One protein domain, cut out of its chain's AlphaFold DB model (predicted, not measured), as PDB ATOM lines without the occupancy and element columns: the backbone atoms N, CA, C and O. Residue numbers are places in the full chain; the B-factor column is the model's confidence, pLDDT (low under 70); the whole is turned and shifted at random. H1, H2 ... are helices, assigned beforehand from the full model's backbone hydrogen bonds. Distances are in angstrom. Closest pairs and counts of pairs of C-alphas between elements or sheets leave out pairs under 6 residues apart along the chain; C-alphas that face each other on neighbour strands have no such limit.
ATOM      1  N   ALA A 138     119.135 113.776 164.444       85.75
ATOM      2  CA  ALA A 138     118.711 112.686 165.324       85.75
ATOM      3  C   ALA A 138     117.899 111.628 164.557       85.75
ATOM      4  O   ALA A 138     118.211 110.445 164.623       85.75
ATOM      5  N   GLU A 139     116.931 112.066 163.750       84.50
ATOM      6  CA  GLU A 139     116.099 111.192 162.914       84.50
ATOM      7  C   GLU A 139     116.925 110.498 161.822       84.50
ATOM      8  O   GLU A 139     116.717 109.324 161.526       84.50
ATOM      9  N   ILE A 140     117.914 111.200 161.255       84.19
ATOM     10  CA  ILE A 140     118.864 110.630 160.290       84.19
ATOM     11  C   ILE A 140     119.676 109.507 160.942       84.19
ATOM     12  O   ILE A 140     119.924 108.492 160.298       84.19
ATOM     13  N   ASN A 141     120.079 109.661 162.206       85.06
ATOM     14  CA  ASN A 141     120.822 108.628 162.926       85.06
ATOM     15  C   ASN A 141     119.991 107.365 163.160       85.06
ATOM     16  O   ASN A 141     120.509 106.259 163.030       85.06
ATOM     17  N   GLU A 142     118.709 107.530 163.470       85.69
ATOM     18  CA  GLU A 142     117.796 106.408 163.681       85.69
ATOM     19  C   GLU A 142     117.459 105.687 162.371       85.69
ATOM     20  O   GLU A 142     117.524 104.460 162.308       85.69
ATOM     21  N   LYS A 143     117.127 106.434 161.309       80.69
ATOM     22  CA  LYS A 143     116.671 105.855 160.035       80.69
ATOM     23  C   LYS A 143     117.806 105.421 159.110       80.69
ATOM     24  O   LYS A 143     117.671 104.434 158.387       80.69
ATOM     25  N   PHE A 144     118.926 106.141 159.109       83.81
ATOM     26  CA  PHE A 144     120.013 105.966 158.142       83.81
ATOM     27  C   PHE A 144     121.401 105.959 158.812       83.81
ATOM     28  O   PHE A 144     122.246 106.810 158.514       83.81
ATOM     29  N   PRO A 145     121.706 104.967 159.673       84.12
ATOM     30  CA  PRO A 145     122.967 104.929 160.423       84.12
ATOM     31  C   PRO A 145     124.212 104.909 159.516       84.12
ATOM     32  O   PRO A 145     125.236 105.520 159.830       84.12
ATOM     33  N   TYR A 146     124.107 104.294 158.334       83.62
ATOM     34  CA  TYR A 146     125.185 104.233 157.340       83.62
ATOM     35  C   TYR A 146     125.603 105.615 156.803       83.62
ATOM     36  O   TYR A 146     126.754 105.802 156.406       83.62
ATOM     37  N   ILE A 147     124.700 106.606 156.806       84.00
ATOM     38  CA  ILE A 147     125.013 107.972 156.359       84.00
ATOM     39  C   ILE A 147     126.005 108.621 157.326       84.00
ATOM     40  O   ILE A 147     126.934 109.306 156.901       84.00
ATOM     41  N   ILE A 148     125.864 108.378 158.628       81.75
ATOM     42  CA  ILE A 148     126.749 108.964 159.641       81.75
ATOM     43  C   ILE A 148     128.143 108.351 159.577       81.75
ATOM     44  O   ILE A 148     129.140 109.063 159.721       81.75
ATOM     45  N   GLU A 149     128.231 107.051 159.309       82.81
ATOM     46  CA  GLU A 149     129.510 106.399 159.036       82.81
ATOM     47  C   GLU A 149     130.171 106.982 157.785       82.81
ATOM     48  O   GLU A 149     131.355 107.332 157.817       82.81
ATOM     49  N   ALA A 150     129.396 107.199 156.719       82.81
ATOM     50  CA  ALA A 150     129.884 107.838 155.504       82.81
ATOM     51  C   ALA A 150     130.394 109.267 155.772       82.81
ATOM     52  O   ALA A 150     131.492 109.610 155.337       82.81
ATOM     53  N   LEU A 151     129.691 110.083 156.565       82.25
ATOM     54  CA  LEU A 151     130.095 111.461 156.890       82.25
ATOM     55  C   LEU A 151     131.468 111.572 157.581       82.25
ATOM     56  O   LEU A 151     132.114 112.620 157.495       82.25
ATOM     57  N   LYS A 152     131.952 110.507 158.236       83.81
ATOM     58  CA  LYS A 152     133.286 110.490 158.861       83.81
ATOM     59  C   LYS A 152     134.422 110.458 157.831       83.81
ATOM     60  O   LYS A 152     135.528 110.907 158.148       83.81
ATOM     61  N   THR A 153     134.174 109.987 156.605       89.19
ATOM     62  CA  THR A 153     135.219 109.895 155.571       89.19
ATOM     63  C   THR A 153     135.613 111.265 154.988       89.19
ATOM     64  O   THR A 153     134.787 112.177 154.858       89.19
ATOM     65  N   PRO A 154     136.898 111.456 154.623       87.94
ATOM     66  CA  PRO A 154     137.426 112.752 154.183       87.94
ATOM     67  C   PRO A 154     136.828 113.243 152.857       87.94
ATOM     68  O   PRO A 154     136.791 114.448 152.604       87.94
ATOM     69  N   GLU A 155     136.332 112.336 152.017       87.88
ATOM     70  CA  GLU A 155     135.689 112.671 150.746       87.88
ATOM     71  C   GLU A 155     134.410 113.487 150.946       87.88
ATOM     72  O   GLU A 155     134.195 114.492 150.262       87.88
ATOM     73  N   TYR A 156     133.590 113.122 151.932       84.50
ATOM     74  CA  TYR A 156     132.354 113.848 152.213       84.50
ATOM     75  C   TYR A 156     132.603 115.197 152.862       84.50
ATOM     76  O   TYR A 156     131.899 116.150 152.543       84.50
ATOM     77  N   LYS A 157     133.663 115.339 153.667       85.44
ATOM     78  CA  LYS A 157     134.085 116.654 154.175       85.44
ATOM     79  C   LYS A 157     134.419 117.615 153.028       85.44
ATOM     80  O   LYS A 157     134.057 118.790 153.085       85.44
ATOM     81  N   LYS A 158     135.055 117.120 151.955       89.62
ATOM     82  CA  LYS A 158     135.322 117.912 150.740       89.62
ATOM     83  C   LYS A 158     134.030 118.269 150.000       89.62
ATOM     84  O   LYS A 158     133.842 119.439 149.673       89.62
ATOM     85  N   LYS A 159     133.132 117.299 149.782       89.00
ATOM     86  CA  LYS A 159     131.828 117.530 149.128       89.00
ATOM     87  C   LYS A 159     130.965 118.531 149.901       89.00
ATOM     88  O   LYS A 159     130.410 119.445 149.303       89.00
ATOM     89  N   PHE A 160     130.916 118.413 151.226       89.19
ATOM     90  CA  PHE A 160     130.203 119.346 152.094       89.19
ATOM     91  C   PHE A 160     130.790 120.758 152.006       89.19
ATOM     92  O   PHE A 160     130.057 121.720 151.810       89.19
ATOM     93  N   ARG A 161     132.123 120.900 152.039       86.69
ATOM     94  CA  ARG A 161     132.773 122.207 151.862       86.69
ATOM     95  C   ARG A 161     132.440 122.838 150.507       86.69
ATOM     96  O   ARG A 161     132.160 124.032 150.455       86.69
ATOM     97  N   GLN A 162     132.444 122.053 149.427       90.56
ATOM     98  CA  GLN A 162     132.026 122.518 148.098       90.56
ATOM     99  C   GLN A 162     130.552 122.945 148.080       90.56
ATOM    100  O   GLN A 162     130.220 123.981 147.505       90.56
ATOM    101  N   TYR A 163     129.682 122.195 148.753       89.50
ATOM    102  CA  TYR A 163     128.271 122.537 148.903       89.50
ATOM    103  C   TYR A 163     128.075 123.858 149.667       89.50
ATOM    104  O   TYR A 163     127.369 124.741 149.180       89.50
ATOM    105  N   CYS A 164     128.762 124.049 150.800       87.38
ATOM    106  CA  CYS A 164     128.726 125.301 151.561       87.38
ATOM    107  C   CYS A 164     129.234 126.495 150.743       87.38
ATOM    108  O   CYS A 164     128.646 127.568 150.812       87.38
ATOM    109  N   LEU A 165     130.286 126.319 149.935       88.56
ATOM    110  CA  LEU A 165     130.783 127.382 149.052       88.56
ATOM    111  C   LEU A 165     129.756 127.786 147.987       88.56
ATOM    112  O   LEU A 165     129.663 128.963 147.653       88.56
ATOM    113  N   LYS A 166     128.980 126.826 147.470       91.00
ATOM    114  CA  LYS A 166     127.960 127.071 146.443       91.00
ATOM    115  C   LYS A 166     126.691 127.715 147.008       91.00
ATOM    116  O   LYS A 166     126.146 128.616 146.383       91.00
ATOM    117  N   HIS A 167     126.207 127.240 148.156       87.12
ATOM    118  CA  HIS A 167     124.902 127.635 148.702       87.12
ATOM    119  C   HIS A 167     124.975 128.693 149.810       87.12
ATOM    120  O   HIS A 167     124.014 129.432 149.994       87.12
ATOM    121  N   TYR A 168     126.100 128.795 150.523       85.50
ATOM    122  CA  TYR A 168     126.290 129.724 151.643       85.50
ATOM    123  C   TYR A 168     127.621 130.504 151.539       85.50
ATOM    124  O   TYR A 168     128.426 130.497 152.481       85.50
ATOM    125  N   PRO A 169     127.887 131.203 150.415       84.25
ATOM    126  CA  PRO A 169     129.164 131.885 150.192       84.25
ATOM    127  C   PRO A 169     129.428 132.998 151.215       84.25
ATOM    128  O   PRO A 169     130.567 133.205 151.629       84.25
ATOM    129  N   GLU A 170     128.385 133.695 151.661       82.69
ATOM    130  CA  GLU A 170     128.489 134.789 152.631       82.69
ATOM    131  C   GLU A 170     128.951 134.285 154.001       82.69
ATOM    132  O   GLU A 170     129.898 134.818 154.575       82.69
ATOM    133  N   LYS A 171     128.368 133.188 154.497       80.19
ATOM    134  CA  LYS A 171     128.742 132.606 155.796       80.19
ATOM    135  C   LYS A 171     130.187 132.104 155.817       80.19
ATOM    136  O   LYS A 171     130.872 132.248 156.828       80.19
ATOM    137  N   MET A 172     130.661 131.579 154.685       77.00
ATOM    138  CA  MET A 172     132.065 131.208 154.480       77.00
ATOM    139  C   MET A 172     132.999 132.420 154.486       77.00
ATOM    140  O   MET A 172     134.051 132.366 155.123       77.00
ATOM    141  N   LYS A 173     132.618 133.518 153.825       77.31
ATOM    142  CA  LYS A 173     133.414 134.755 153.786       77.31
ATOM    143  C   LYS A 173     133.530 135.407 155.162       77.31
ATOM    144  O   LYS A 173     134.627 135.781 155.565       77.31
ATOM    145  N   PHE A 174     132.422 135.495 155.893       77.81
ATOM    146  CA  PHE A 174     132.373 136.158 157.197       77.81
ATOM    147  C   PHE A 174     132.760 135.248 158.375       77.81
ATOM    148  O   PHE A 174     132.737 135.698 159.512       77.81
ATOM    149  N   LYS A 175     133.134 133.979 158.130       71.69
ATOM    150  CA  LYS A 175     133.477 132.975 159.161       71.69
ATOM    151  C   LYS A 175     132.410 132.814 160.264       71.69
ATOM    152  O   LYS A 175     132.726 132.416 161.381       71.69
ATOM    153  N   ASN A 176     131.135 133.036 159.945       69.75
ATOM    154  CA  ASN A 176     130.021 133.032 160.908       69.75
ATOM    155  C   ASN A 176     129.472 131.620 161.213       69.75
ATOM    156  O   ASN A 176     128.258 131.407 161.325       69.75
ATOM    157  N   PHE A 177     130.358 130.630 161.345       69.00
ATOM    158  CA  PHE A 177     129.982 129.257 161.675       69.00
ATOM    159  C   PHE A 177     129.836 129.081 163.187       69.00
ATOM    160  O   PHE A 177     130.771 128.703 163.885       69.00
ATOM    161  N   SER A 178     128.629 129.335 163.688       77.75
ATOM    162  CA  SER A 178     128.205 128.815 164.991       77.75
ATOM    163  C   SER A 178     127.877 127.322 164.879       77.75
ATOM    164  O   SER A 178     127.428 126.865 163.823       77.75
ATOM    165  N   ALA A 179     128.052 126.559 165.963       78.00
ATOM    166  CA  ALA A 179     127.747 125.125 166.006       78.00
ATOM    167  C   ALA A 179     126.295 124.817 165.582       78.00
ATOM    168  O   ALA A 179     126.050 123.856 164.854       78.00
ATOM    169  N   ASN A 180     125.345 125.683 165.950       80.12
ATOM    170  CA  ASN A 180     123.934 125.535 165.578       80.12
ATOM    171  C   ASN A 180     123.694 125.783 164.081       80.12
ATOM    172  O   ASN A 180     122.935 125.060 163.443       80.12
ATOM    173  N   ASN A 181     124.384 126.765 163.496       82.00
ATOM    174  CA  ASN A 181     124.282 127.051 162.061       82.00
ATOM    175  C   ASN A 181     124.895 125.921 161.234       82.00
ATOM    176  O   ASN A 181     124.326 125.510 160.227       82.00
ATOM    177  N   PHE A 182     126.024 125.385 161.698       83.38
ATOM    178  CA  PHE A 182     126.669 124.235 161.079       83.38
ATOM    179  C   PHE A 182     125.752 123.007 161.079       83.38
ATOM    180  O   PHE A 182     125.657 122.315 160.068       83.38
ATOM    181  N   LYS A 183     125.039 122.771 162.189       87.12
ATOM    182  CA  LYS A 183     124.061 121.686 162.318       87.12
ATOM    183  C   LYS A 183     122.980 121.763 161.230       87.12
ATOM    184  O   LYS A 183     122.799 120.797 160.495       87.12
ATOM    185  N   LEU A 184     122.342 122.924 161.081       86.31
ATOM    186  CA  LEU A 184     121.276 123.147 160.092       86.31
ATOM    187  C   LEU A 184     121.768 122.982 158.647       86.31
ATOM    188  O   LEU A 184     121.073 122.441 157.789       86.31
ATOM    189  N   GLU A 185     122.981 123.447 158.356       86.38
ATOM    190  CA  GLU A 185     123.566 123.333 157.016       86.38
ATOM    191  C   GLU A 185     123.951 121.896 156.673       86.38
ATOM    192  O   GLU A 185     123.786 121.464 155.529       86.38
ATOM    193  N   LEU A 186     124.435 121.151 157.667       87.94
ATOM    194  CA  LEU A 186     124.715 119.731 157.533       87.94
ATOM    195  C   LEU A 186     123.424 118.941 157.286       87.94
ATOM    196  O   LEU A 186     123.389 118.125 156.369       87.94
ATOM    197  N   GLU A 187     122.355 119.230 158.031       89.44
ATOM    198  CA  GLU A 187     121.023 118.650 157.808       89.44
ATOM    199  C   GLU A 187     120.526 118.944 156.387       89.44
ATOM    200  O   GLU A 187     120.122 118.031 155.667       89.44
ATOM    201  N   ALA A 188     120.633 120.193 155.925       88.31
ATOM    202  CA  ALA A 188     120.238 120.571 154.568       88.31
ATOM    203  C   ALA A 188     121.057 119.851 153.482       88.31
ATOM    204  O   ALA A 188     120.512 119.459 152.449       88.31
ATOM    205  N   PHE A 189     122.362 119.668 153.701       90.19
ATOM    206  CA  PHE A 189     123.228 118.922 152.788       90.19
ATOM    207  C   PHE A 189     122.848 117.442 152.724       90.19
ATOM    208  O   PHE A 189     122.708 116.901 151.625       90.19
ATOM    209  N   ILE A 190     122.672 116.790 153.877       88.94
ATOM    210  CA  ILE A 190     122.346 115.361 153.944       88.94
ATOM    211  C   ILE A 190     120.999 115.103 153.271       88.94
ATOM    212  O   ILE A 190     120.923 114.248 152.386       88.94
ATOM    213  N   ASN A 191     119.980 115.892 153.627       88.00
ATOM    214  CA  ASN A 191     118.647 115.771 153.047       88.00
ATOM    215  C   ASN A 191     118.693 115.917 151.520       88.00
ATOM    216  O   ASN A 191     118.124 115.099 150.820       88.00
ATOM    217  N   LYS A 192     119.438 116.878 150.961       86.25
ATOM    218  CA  LYS A 192     119.465 117.074 149.498       86.25
ATOM    219  C   LYS A 192     120.329 116.090 148.715       86.25
ATOM    220  O   LYS A 192     120.106 115.927 147.520       86.25
ATOM    221  N   THR A 193     121.378 115.535 149.321       84.94
ATOM    222  CA  THR A 193     122.416 114.809 148.562       84.94
ATOM    223  C   THR A 193     122.470 113.318 148.840       84.94
ATOM    224  O   THR A 193     122.883 112.568 147.959       84.94
ATOM    225  N   MET A 194     122.104 112.889 150.049       81.25
ATOM    226  CA  MET A 194     122.256 111.495 150.474       81.25
ATOM    227  C   MET A 194     120.926 110.776 150.628       81.25
ATOM    228  O   MET A 194     120.855 109.583 150.353       81.25
ATOM    229  N   ILE A 195     119.893 111.488 151.069       83.12
ATOM    230  CA  ILE A 195     118.565 110.914 151.252       83.12
ATOM    231  C   ILE A 195     117.831 111.007 149.921       83.12
ATOM    232  O   ILE A 195     117.767 112.082 149.321       83.12
ATOM    233  N   SER A 196     117.307 109.882 149.438       81.12
ATOM    234  CA  SER A 196     116.584 109.873 148.171       81.12
ATOM    235  C   SER A 196     115.277 110.661 148.289       81.12
ATOM    236  O   SER A 196     114.675 110.731 149.359       81.12
ATOM    237  N   GLU A 197     114.805 111.237 147.181       77.75
ATOM    238  CA  GLU A 197     113.511 111.936 147.154       77.75
ATOM    239  C   GLU A 197     112.359 111.018 147.582       77.75
ATOM    240  O   GLU A 197     111.399 111.480 148.187       77.75
ATOM    241  N   ILE A 198     112.478 109.711 147.315       75.25
ATOM    242  CA  ILE A 198     111.499 108.693 147.716       75.25
ATOM    243  C   ILE A 198     111.475 108.541 149.236       75.25
ATOM    244  O   ILE A 198     110.396 108.476 149.820       75.25
ATOM    245  N   ASP A 199     112.646 108.518 149.872       76.81
ATOM    246  CA  ASP A 199     112.755 108.394 151.324       76.81
ATOM    247  C   ASP A 199     112.242 109.646 152.043       76.81
ATOM    248  O   ASP A 199     111.804 109.547 153.175       76.81
ATOM    249  N   GLN A 200     112.252 110.817 151.396       80.12
ATOM    250  CA  GLN A 200     111.721 112.072 151.955       80.12
ATOM    251  C   GLN A 200     110.194 112.178 151.889       80.12
ATOM    252  O   GLN A 200     109.615 113.129 152.424       80.12
ATOM    253  N   ILE A 201     109.522 111.245 151.212       79.00
ATOM    254  CA  ILE A 201     108.063 111.214 151.176       79.00
ATOM    255  C   ILE A 201     107.579 110.774 152.563       79.00
ATOM    256  O   ILE A 201     108.006 109.727 153.050       79.00
TER     257      ILE A 201
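AT A GLANCE: This is residues 138 to 201 of the 341 residues of an uncharacterized protein of Hanseniaspora guilliermondii (UniProt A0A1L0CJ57). Two longer helices, H5 and H3, pack on each other about perpendicular, with the short helix H2 near the first end of H3, the short helix H4 near its last end, and the short helix H1 beyond H2, away from H3. H1 and H2 make a corner before the first end of H3, residues 152 to 158 stick out there, H4 follows at the other end of H3, and a loop from H4 leads back to the first end of H5. The contacts between helices are few. The printed part has 64 residues with five named helices, in the order H1, H2, H3, H4, H5, and no named strand; the class is all helix. It is only just compact, close to loose, with a radius of gyration of the C-alphas of 12.4 A, and spans 34 by 25 by 20 A.

HOW THE PARTS SIT: H5, residues 179 to 193, is the longest helix, and its centre is 4.0 A from the mean of the C-alphas. It touches H3, residues 154 to 167, with residues 185 to 189 alone, and H3 takes part with residues 160 to 164 alone. Their closest C-alphas are those of Phe 160 and Phe 189, 7.0 A apart, and their lines stand at 83 degrees, about perpendicular. H4, residues 169 to 173, is close to H3 but not clearly touching; the closest C-alphas are those of Leu 165 and Met 172, 6.8 A apart. H4 and H5 are apart. H2, residues 145 to 151, is close to H3 but not clearly touching, with the C-alphas of Leu 151 and Lys 157 closest at 7.1 A and the lines about perpendicular at 78 degrees. H2 and H5 are only just apart, at 8.2 A. H1, residues 138 to 143, and H2 only just touch, with 3 pairs of C-alphas within 8 A, and only at the corner by their link; the closest C-alphas are those of Asn 141 and Ile 148, 6.8 A apart. They run opposite ways at a steep tilt of 61 degrees. H1 is apart from H3, H4 and H5. In H1, H2, H3, H4 and H5 every O i to N i+4 pair is within hydrogen-bond range.

IN THESE COORDINATES: H5 has 15 residues and measures 21.0 A from its first to its last C-alpha, ending with C-alpha 193 at (122.416, 114.809, 148.562). H3, with 14 residues, measures 20.2 A and begins with C-alpha 154 at (137.426, 112.752, 154.183). H2 measures 10.3 A, H1 8.9 A and H4 6.3 A. H1 begins with C-alpha 138 at (118.711, 112.686, 165.324).

THE WHOLE: The C-alphas farthest apart are those of Phe 174 and Ile 198, at 35.8 A. The printed part has no cut, and the links H1 to H2, H2 to H3, H3 to H4 and H4 to H5 are tight. The mean pLDDT of the printed part is 83.6; residues 176 to 177 are under 70.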